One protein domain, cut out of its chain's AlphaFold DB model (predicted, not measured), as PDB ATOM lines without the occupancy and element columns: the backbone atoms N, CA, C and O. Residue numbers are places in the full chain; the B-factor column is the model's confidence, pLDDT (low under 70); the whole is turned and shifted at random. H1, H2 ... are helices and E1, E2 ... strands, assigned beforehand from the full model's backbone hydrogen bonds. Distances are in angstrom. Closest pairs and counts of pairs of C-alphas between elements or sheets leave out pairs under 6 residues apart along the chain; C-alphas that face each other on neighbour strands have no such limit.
ATOM      1  N   HIS A   2     188.274 227.194 106.113       81.94
ATOM      2  CA  HIS A   2     187.042 227.763 105.566       81.94
ATOM      3  C   HIS A   2     185.939 226.699 105.554       81.94
ATOM      4  O   HIS A   2     186.143 225.637 104.980       81.94
ATOM      5  N   LYS A   3     184.781 226.945 106.170       79.19
ATOM      6  CA  LYS A   3     183.634 226.023 106.216       79.19
ATOM      7  C   LYS A   3     182.531 226.524 105.285       79.19
ATOM      8  O   LYS A   3     182.087 227.654 105.435       79.19
ATOM      9  N   CYS A   4     182.069 225.710 104.340       81.06
ATOM     10  CA  CYS A   4     180.888 226.031 103.538       81.06
ATOM     11  C   CYS A   4     179.646 226.035 104.437       81.06
ATOM     12  O   CYS A   4     179.411 225.060 105.148       81.06
ATOM     13  N   LEU A   5     178.840 227.095 104.386       79.31
ATOM     14  CA  LEU A   5     177.638 227.208 105.222       79.31
ATOM     15  C   LEU A   5     176.455 226.390 104.690       79.31
ATOM     16  O   LEU A   5     175.565 226.046 105.451       79.31
ATOM     17  N   LYS A   6     176.482 226.006 103.407       75.62
ATOM     18  CA  LYS A   6     175.430 225.184 102.793       75.62
ATOM     19  C   LYS A   6     175.588 223.686 103.081       75.62
ATOM     20  O   LYS A   6     174.613 223.021 103.389       75.62
ATOM     21  N   CYS A   7     176.803 223.140 102.959       84.31
ATOM     22  CA  CYS A   7     177.059 221.700 103.158       84.31
ATOM     23  C   CYS A   7     177.952 221.372 104.362       84.31
ATOM     24  O   CYS A   7     178.243 220.208 104.616       84.31
ATOM     25  N   GLY A   8     178.464 222.378 105.071       81.00
ATOM     26  CA  GLY A   8     179.327 222.187 106.237       81.00
ATOM     27  C   GLY A   8     180.762 221.740 105.935       81.00
ATOM     28  O   GLY A   8     181.551 221.606 106.875       81.00
ATOM     29  N   LYS A   9     181.139 221.516 104.664       83.12
ATOM     30  CA  LYS A   9     182.480 221.021 104.307       83.12
ATOM     31  C   LYS A   9     183.559 222.054 104.612       83.12
ATOM     32  O   LYS A   9     183.375 223.247 104.371       83.12
ATOM     33  N   LYS A  10     184.686 221.585 105.145       85.12
ATOM     34  CA  LYS A  10     185.825 222.409 105.552       85.12
ATOM     35  C   LYS A  10     186.950 222.313 104.527       85.12
ATOM     36  O   LYS A  10     187.237 221.235 104.022       85.12
ATOM     37  N   PHE A  11     187.595 223.441 104.273       83.06
ATOM     38  CA  PHE A  11     188.681 223.624 103.319       83.06
ATOM     39  C   PHE A  11     189.827 224.345 104.024       83.06
ATOM     40  O   PHE A  11     189.605 225.334 104.717       83.06
ATOM     41  N   GLU A  12     191.064 223.891 103.881       79.62
ATOM     42  CA  GLU A  12     192.188 224.546 104.564       79.62
ATOM     43  C   GLU A  12     192.475 225.938 103.985       79.62
ATOM     44  O   GLU A  12     192.759 226.876 104.733       79.62
ATOM     45  N   ARG A  13     192.308 226.097 102.665       75.38
ATOM     46  CA  ARG A  13     192.524 227.343 101.915       75.38
ATOM     47  C   ARG A  13     191.441 227.508 100.847       75.38
ATOM     48  O   ARG A  13     190.997 226.519 100.273       75.38
ATOM     49  N   ILE A  14     191.036 228.747 100.571       72.00
ATOM     50  CA  ILE A  14     190.183 229.066  99.416       72.00
ATOM     51  C   ILE A  14     191.023 229.019  98.137       72.00
ATOM     52  O   ILE A  14     192.087 229.639  98.063       72.00
ATOM     53  N   THR A  15     190.528 228.315  97.121       75.06
ATOM     54  CA  THR A  15     191.090 228.323  95.762       75.06
ATOM     55  C   THR A  15     190.287 229.256  94.850       75.06
ATOM     56  O   THR A  15     189.158 229.633  95.163       75.06
ATOM     57  N   LYS A  16     190.852 229.642  93.696       71.75
ATOM     58  CA  LYS A  16     190.150 230.495  92.716       71.75
ATOM     59  C   LYS A  16     188.854 229.860  92.204       71.75
ATOM     60  O   LYS A  16     187.914 230.575  91.890       71.75
ATOM     61  N   GLU A  17     188.786 228.536  92.150       69.69
ATOM     62  CA  GLU A  17     187.595 227.800  91.713       69.69
ATOM     63  C   GLU A  17     186.438 227.946  92.708       69.69
ATOM     64  O   GLU A  17     185.283 228.047  92.301       69.69
ATOM     65  N   MET A  18     186.748 228.077  94.001       73.50
ATOM     66  CA  MET A  18     185.749 228.283  95.054       73.50
ATOM     67  C   MET A  18     185.083 229.664  94.999       73.50
ATOM     68  O   MET A  18     184.044 229.853  95.628       73.50
ATOM     69  N   LEU A  19     185.621 230.608  94.212       65.56
ATOM     70  CA  LEU A  19     184.950 231.880  93.912       65.56
ATOM     71  C   LEU A  19     183.644 231.666  93.135       65.56
ATOM     72  O   LEU A  19     182.721 232.467  93.255       65.56
ATOM     73  N   ASN A  20     183.544 230.570  92.376       70.94
ATOM     74  CA  ASN A  20     182.332 230.208  91.640       70.94
ATOM     75  C   ASN A  20     181.338 229.397  92.496       70.94
ATOM     76  O   ASN A  20     180.192 229.205  92.086       70.94
ATOM     77  N   GLY A  21     181.751 228.966  93.692       73.12
ATOM     78  CA  GLY A  21     180.944 228.196  94.636       73.12
ATOM     79  C   GLY A  21     181.678 226.976  95.196       73.12
ATOM     80  O   GLY A  21     182.746 226.583  94.736       73.12
ATOM     81  N   CYS A  22     181.095 226.367  96.226       82.56
ATOM     82  CA  CYS A  22     181.612 225.156  96.852       82.56
ATOM     83  C   CYS A  22     181.604 223.990  95.854       82.56
ATOM     84  O   CYS A  22     180.534 223.693  95.315       82.56
ATOM     85  N   PRO A  23     182.736 223.285  95.659       86.12
ATOM     86  CA  PRO A  23     182.855 222.222  94.657       86.12
ATOM     87  C   PRO A  23     181.904 221.037  94.887       86.12
ATOM     88  O   PRO A  23     181.650 220.272  93.969       86.12
ATOM     89  N   GLU A  24     181.337 220.897  96.087       84.56
ATOM     90  CA  GLU A  24     180.440 219.784  96.425       84.56
ATOM     91  C   GLU A  24     178.956 220.106  96.278       84.56
ATOM     92  O   GLU A  24     178.148 219.213  96.063       84.56
ATOM     93  N   CYS A  25     178.562 221.362  96.502       86.56
ATOM     94  CA  CYS A  25     177.146 221.719  96.676       86.56
ATOM     95  C   CYS A  25     176.741 223.040  96.007       86.56
ATOM     96  O   CYS A  25     175.588 223.474  96.128       86.56
ATOM     97  N   GLY A  26     177.694 223.731  95.375       81.00
ATOM     98  CA  GLY A  26     177.500 225.031  94.733       81.00
ATOM     99  C   GLY A  26     177.261 226.206  95.689       81.00
ATOM    100  O   GLY A  26     177.016 227.316  95.232       81.00
ATOM    101  N   GLY A  27     177.315 226.003  97.012       76.44
ATOM    102  CA  GLY A  27     177.120 227.078  97.990       76.44
ATOM    103  C   GLY A  27     178.210 228.147  97.891       76.44
ATOM    104  O   GLY A  27     179.390 227.814  97.864       76.44
ATOM    105  N   ARG A  28     177.831 229.428  97.841       72.81
ATOM    106  CA  ARG A  28     178.777 230.554  97.691       72.81
ATOM    107  C   ARG A  28     179.239 231.159  99.017       72.81
ATOM    108  O   ARG A  28     180.176 231.948  99.036       72.81
ATOM    109  N   LEU A  29     178.594 230.783 100.119       71.31
ATOM    110  CA  LEU A  29     178.885 231.305 101.448       71.31
ATOM    111  C   LEU A  29     179.855 230.390 102.200       71.31
ATOM    112  O   LEU A  29     179.623 229.183 102.342       71.31
ATOM    113  N   PHE A  30     180.931 230.990 102.705       76.56
ATOM    114  CA  PHE A  30     181.973 230.310 103.467       76.56
ATOM    115  C   PHE A  30     182.313 231.089 104.736       76.56
ATOM    116  O   PHE A  30     182.600 232.281 104.690       76.56
ATOM    117  N   LEU A  31     182.359 230.381 105.858       70.69
ATOM    118  CA  LEU A  31     182.857 230.872 107.134       70.69
ATOM    119  C   LEU A  31     184.370 230.675 107.214       70.69
ATOM    120  O   LEU A  31     184.851 229.553 107.072       70.69
ATOM    121  N   TYR A  32     185.125 231.733 107.495       75.19
ATOM    122  CA  TYR A  32     186.552 231.624 107.790       75.19
ATOM    123  C   TYR A  32     186.788 231.409 109.289       75.19
ATOM    124  O   TYR A  32     186.348 232.197 110.118       75.19
ATOM    125  N   ILE A  33     187.518 230.348 109.618       67.75
ATOM    126  CA  ILE A  33     187.932 229.956 110.964       67.75
ATOM    127  C   ILE A  33     189.460 230.066 111.007       67.75
ATOM    128  O   ILE A  33     190.156 229.366 110.256       67.75
ATOM    129  N   ARG A  34     189.988 230.957 111.850       61.81
ATOM    130  CA  ARG A  34     191.433 231.068 112.107       61.81
ATOM    131  C   ARG A  34     191.874 229.956 113.052       61.81
ATOM    132  O   ARG A  34     191.159 229.640 114.000       61.81
ATOM    133  N   ASP A  35     193.062 229.410 112.826       53.50
ATOM    134  CA  ASP A  35     193.682 228.510 113.794       53.50
ATOM    135  C   ASP A  35     194.116 229.336 115.015       53.50
ATOM    136  O   ASP A  35     194.908 230.270 114.892       53.50
ATOM    137  N   GLY A  36     193.508 229.045 116.169       58.72
ATOM    138  CA  GLY A  36     193.728 229.754 117.437       58.72
ATOM    139  C   GLY A  36     192.716 230.854 117.795       58.72
ATOM    140  O   GLY A  36     192.942 231.545 118.781       58.72
ATOM    141  N   GLY A  37     191.624 231.031 117.038       49.97
ATOM    142  CA  GLY A  37     190.616 232.074 117.292       49.97
ATOM    143  C   GLY A  37     189.198 231.538 117.492       49.97
ATOM    144  O   GLY A  37     188.629 230.944 116.577       49.97
ATOM    145  N   ASP A  38     188.676 231.803 118.692       52.94
ATOM    146  CA  ASP A  38     187.281 231.884 119.143       52.94
ATOM    147  C   ASP A  38     186.353 230.715 118.780       52.94
ATOM    148  O   ASP A  38     185.594 230.743 117.808       52.94
ATOM    149  N   LEU A  39     186.352 229.703 119.659       55.19
ATOM    150  CA  LEU A  39     185.325 228.653 119.715       55.19
ATOM    151  C   LEU A  39     183.906 229.260 119.667       55.19
ATOM    152  O   LEU A  39     183.039 228.741 118.967       55.19
ATOM    153  N   GLU A  40     183.722 230.415 120.316       55.38
ATOM    154  CA  GLU A  40     182.471 231.179 120.352       55.38
ATOM    155  C   GLU A  40     182.016 231.664 118.969       55.38
ATOM    156  O   GLU A  40     180.834 231.571 118.646       55.38
ATOM    157  N   ALA A  41     182.929 232.131 118.109       53.59
ATOM    158  CA  ALA A  41     182.577 232.583 116.760       53.59
ATOM    159  C   ALA A  41     182.071 231.416 115.896       53.59
ATOM    160  O   ALA A  41     181.175 231.575 115.067       53.59
ATOM    161  N   ARG A  42     182.626 230.221 116.116       56.72
ATOM    162  CA  ARG A  42     182.218 229.003 115.414       56.72
ATOM    163  C   ARG A  42     180.863 228.486 115.900       56.72
ATOM    164  O   ARG A  42     180.071 228.048 115.071       56.72
ATOM    165  N   GLU A  43     180.587 228.567 117.200       60.47
ATOM    166  CA  GLU A  43     179.273 228.233 117.765       60.47
ATOM    167  C   GLU A  43     178.189 229.244 117.378       60.47
ATOM    168  O   GLU A  43     177.065 228.842 117.088       60.47
ATOM    169  N   LEU A  44     178.515 230.540 117.326       61.06
ATOM    170  CA  LEU A  44     177.589 231.583 116.882       61.06
ATOM    171  C   LEU A  44     177.146 231.350 115.440       61.06
ATOM    172  O   LEU A  44     175.953 231.359 115.169       61.06
ATOM    173  N   VAL A  45     178.082 231.087 114.526       59.09
ATOM    174  CA  VAL A  45     177.739 230.909 113.108       59.09
ATOM    175  C   VAL A  45     176.973 229.612 112.850       59.09
ATOM    176  O   VAL A  45     176.091 229.605 112.000       59.09
ATOM    177  N   ASP A  46     177.235 228.547 113.609       61.03
ATOM    178  CA  ASP A  46     176.447 227.311 113.506       61.03
ATOM    179  C   ASP A  46     175.008 227.470 114.050       61.03
ATOM    180  O   ASP A  46     174.148 226.664 113.701       61.03
ATOM    181  N   ARG A  47     174.719 228.509 114.852       61.19
ATOM    182  CA  ARG A  47     173.360 228.869 115.309       61.19
ATOM    183  C   ARG A  47     172.636 229.860 114.393       61.19
ATOM    184  O   ARG A  47     171.445 230.085 114.586       61.19
ATOM    185  N   ILE A  48     173.330 230.484 113.443       61.09
ATOM    186  CA  ILE A  48     172.702 231.415 112.500       61.09
ATOM    187  C   ILE A  48     172.035 230.586 111.401       61.09
ATOM    188  O   ILE A  48     172.692 230.094 110.483       61.09
ATOM    189  N   GLU A  49     170.715 230.443 111.487       54.56
ATOM    190  CA  GLU A  49     169.902 229.978 110.367       54.56
ATOM    191  C   GLU A  49     169.849 231.095 109.322       54.56
ATOM    192  O   GLU A  49     169.224 232.136 109.520       54.56
ATOM    193  N   ILE A  50     170.563 230.910 108.211       56.94
ATOM    194  CA  ILE A  50     170.469 231.814 107.064       56.94
ATOM    195  C   ILE A  50     169.149 231.501 106.365       56.94
ATOM    196  O   ILE A  50     169.086 230.655 105.474       56.94
TER     197      ILE A  50
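This is residues 2 to 50 of the 110 residues of an uncharacterized protein of Methanosarcinales archaeon (UniProt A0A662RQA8). Look first at the middle of this flat model, where a very small antiparallel ladder of two strands, E1 and E2, sits between two helices: the short H1 towards one end of the longest axis and the longer H2 towards the other. Much of the rest is loop, and residues 10 to 11 fold back to pair with the beginning of E1, while residues 35 to 40, around the beginning of H2, stick out. The printed part has 49 residues, with two named strands and two named helices in the order E1, H1, E2, H2; the sheet order is E1 - E2, and the class is mixed, helices and strands, with under half of the residues in named elements. The whole is compact, with a radius of gyration of the C-alphas of 10.9 A, and spans 29 by 24 by 12 A.

Start at the sheet, where E1, residues 2 to 4, and E2, residues 30 to 32, are antiparallel neighbours with 155 degrees between their directions. The C-alphas of Cys 4 and Phe 30 face each other at 4.4 A. Check N 3 and O 31, and then N 31 and O 3: each pair is within hydrogen-bond range at 2.8 A. Beyond the named strands, residues 2 to 3 of E1 also pair antiparallel with residues 10 to 11. Go next to H2, residues 39 to 47, where the closest C-alphas to E2 are those of Leu 31 and Val 45, 7.9 A apart. H2 is apart from E1, and it is also apart from H1, residues 16 to 20. In H2 every O i to N i+4 pair is within hydrogen-bond range; in H1 0 of 1 is, beside 2 of 2 O i to N i+3 pairs.

Find C-alpha 2 at (187.042, 227.763, 105.566); from there E1 runs 6.7 A to C-alpha 4. E2 runs 6.4 A from Phe 30 to Tyr 32. H1 begins at C-alpha 16, at (190.150, 230.495, 92.716), and runs 7.9 A to Asn 20. H2, the longest helix, runs 12.8 A from Leu 39 to C-alpha 47 at (173.360, 228.869, 115.309).

For the full extent, go to the C-alphas of Glu 17 and Glu 40, the two farthest apart at 29.3 A. The printed part has no cut. The link from E1 to H1, 11 residues, is long; those from H1 to E2 and from E2 to H2 are short. Read the B-factor column: the mean pLDDT of the printed part is 70.3, and residues 17, 19 and 33 to 50 are under 70.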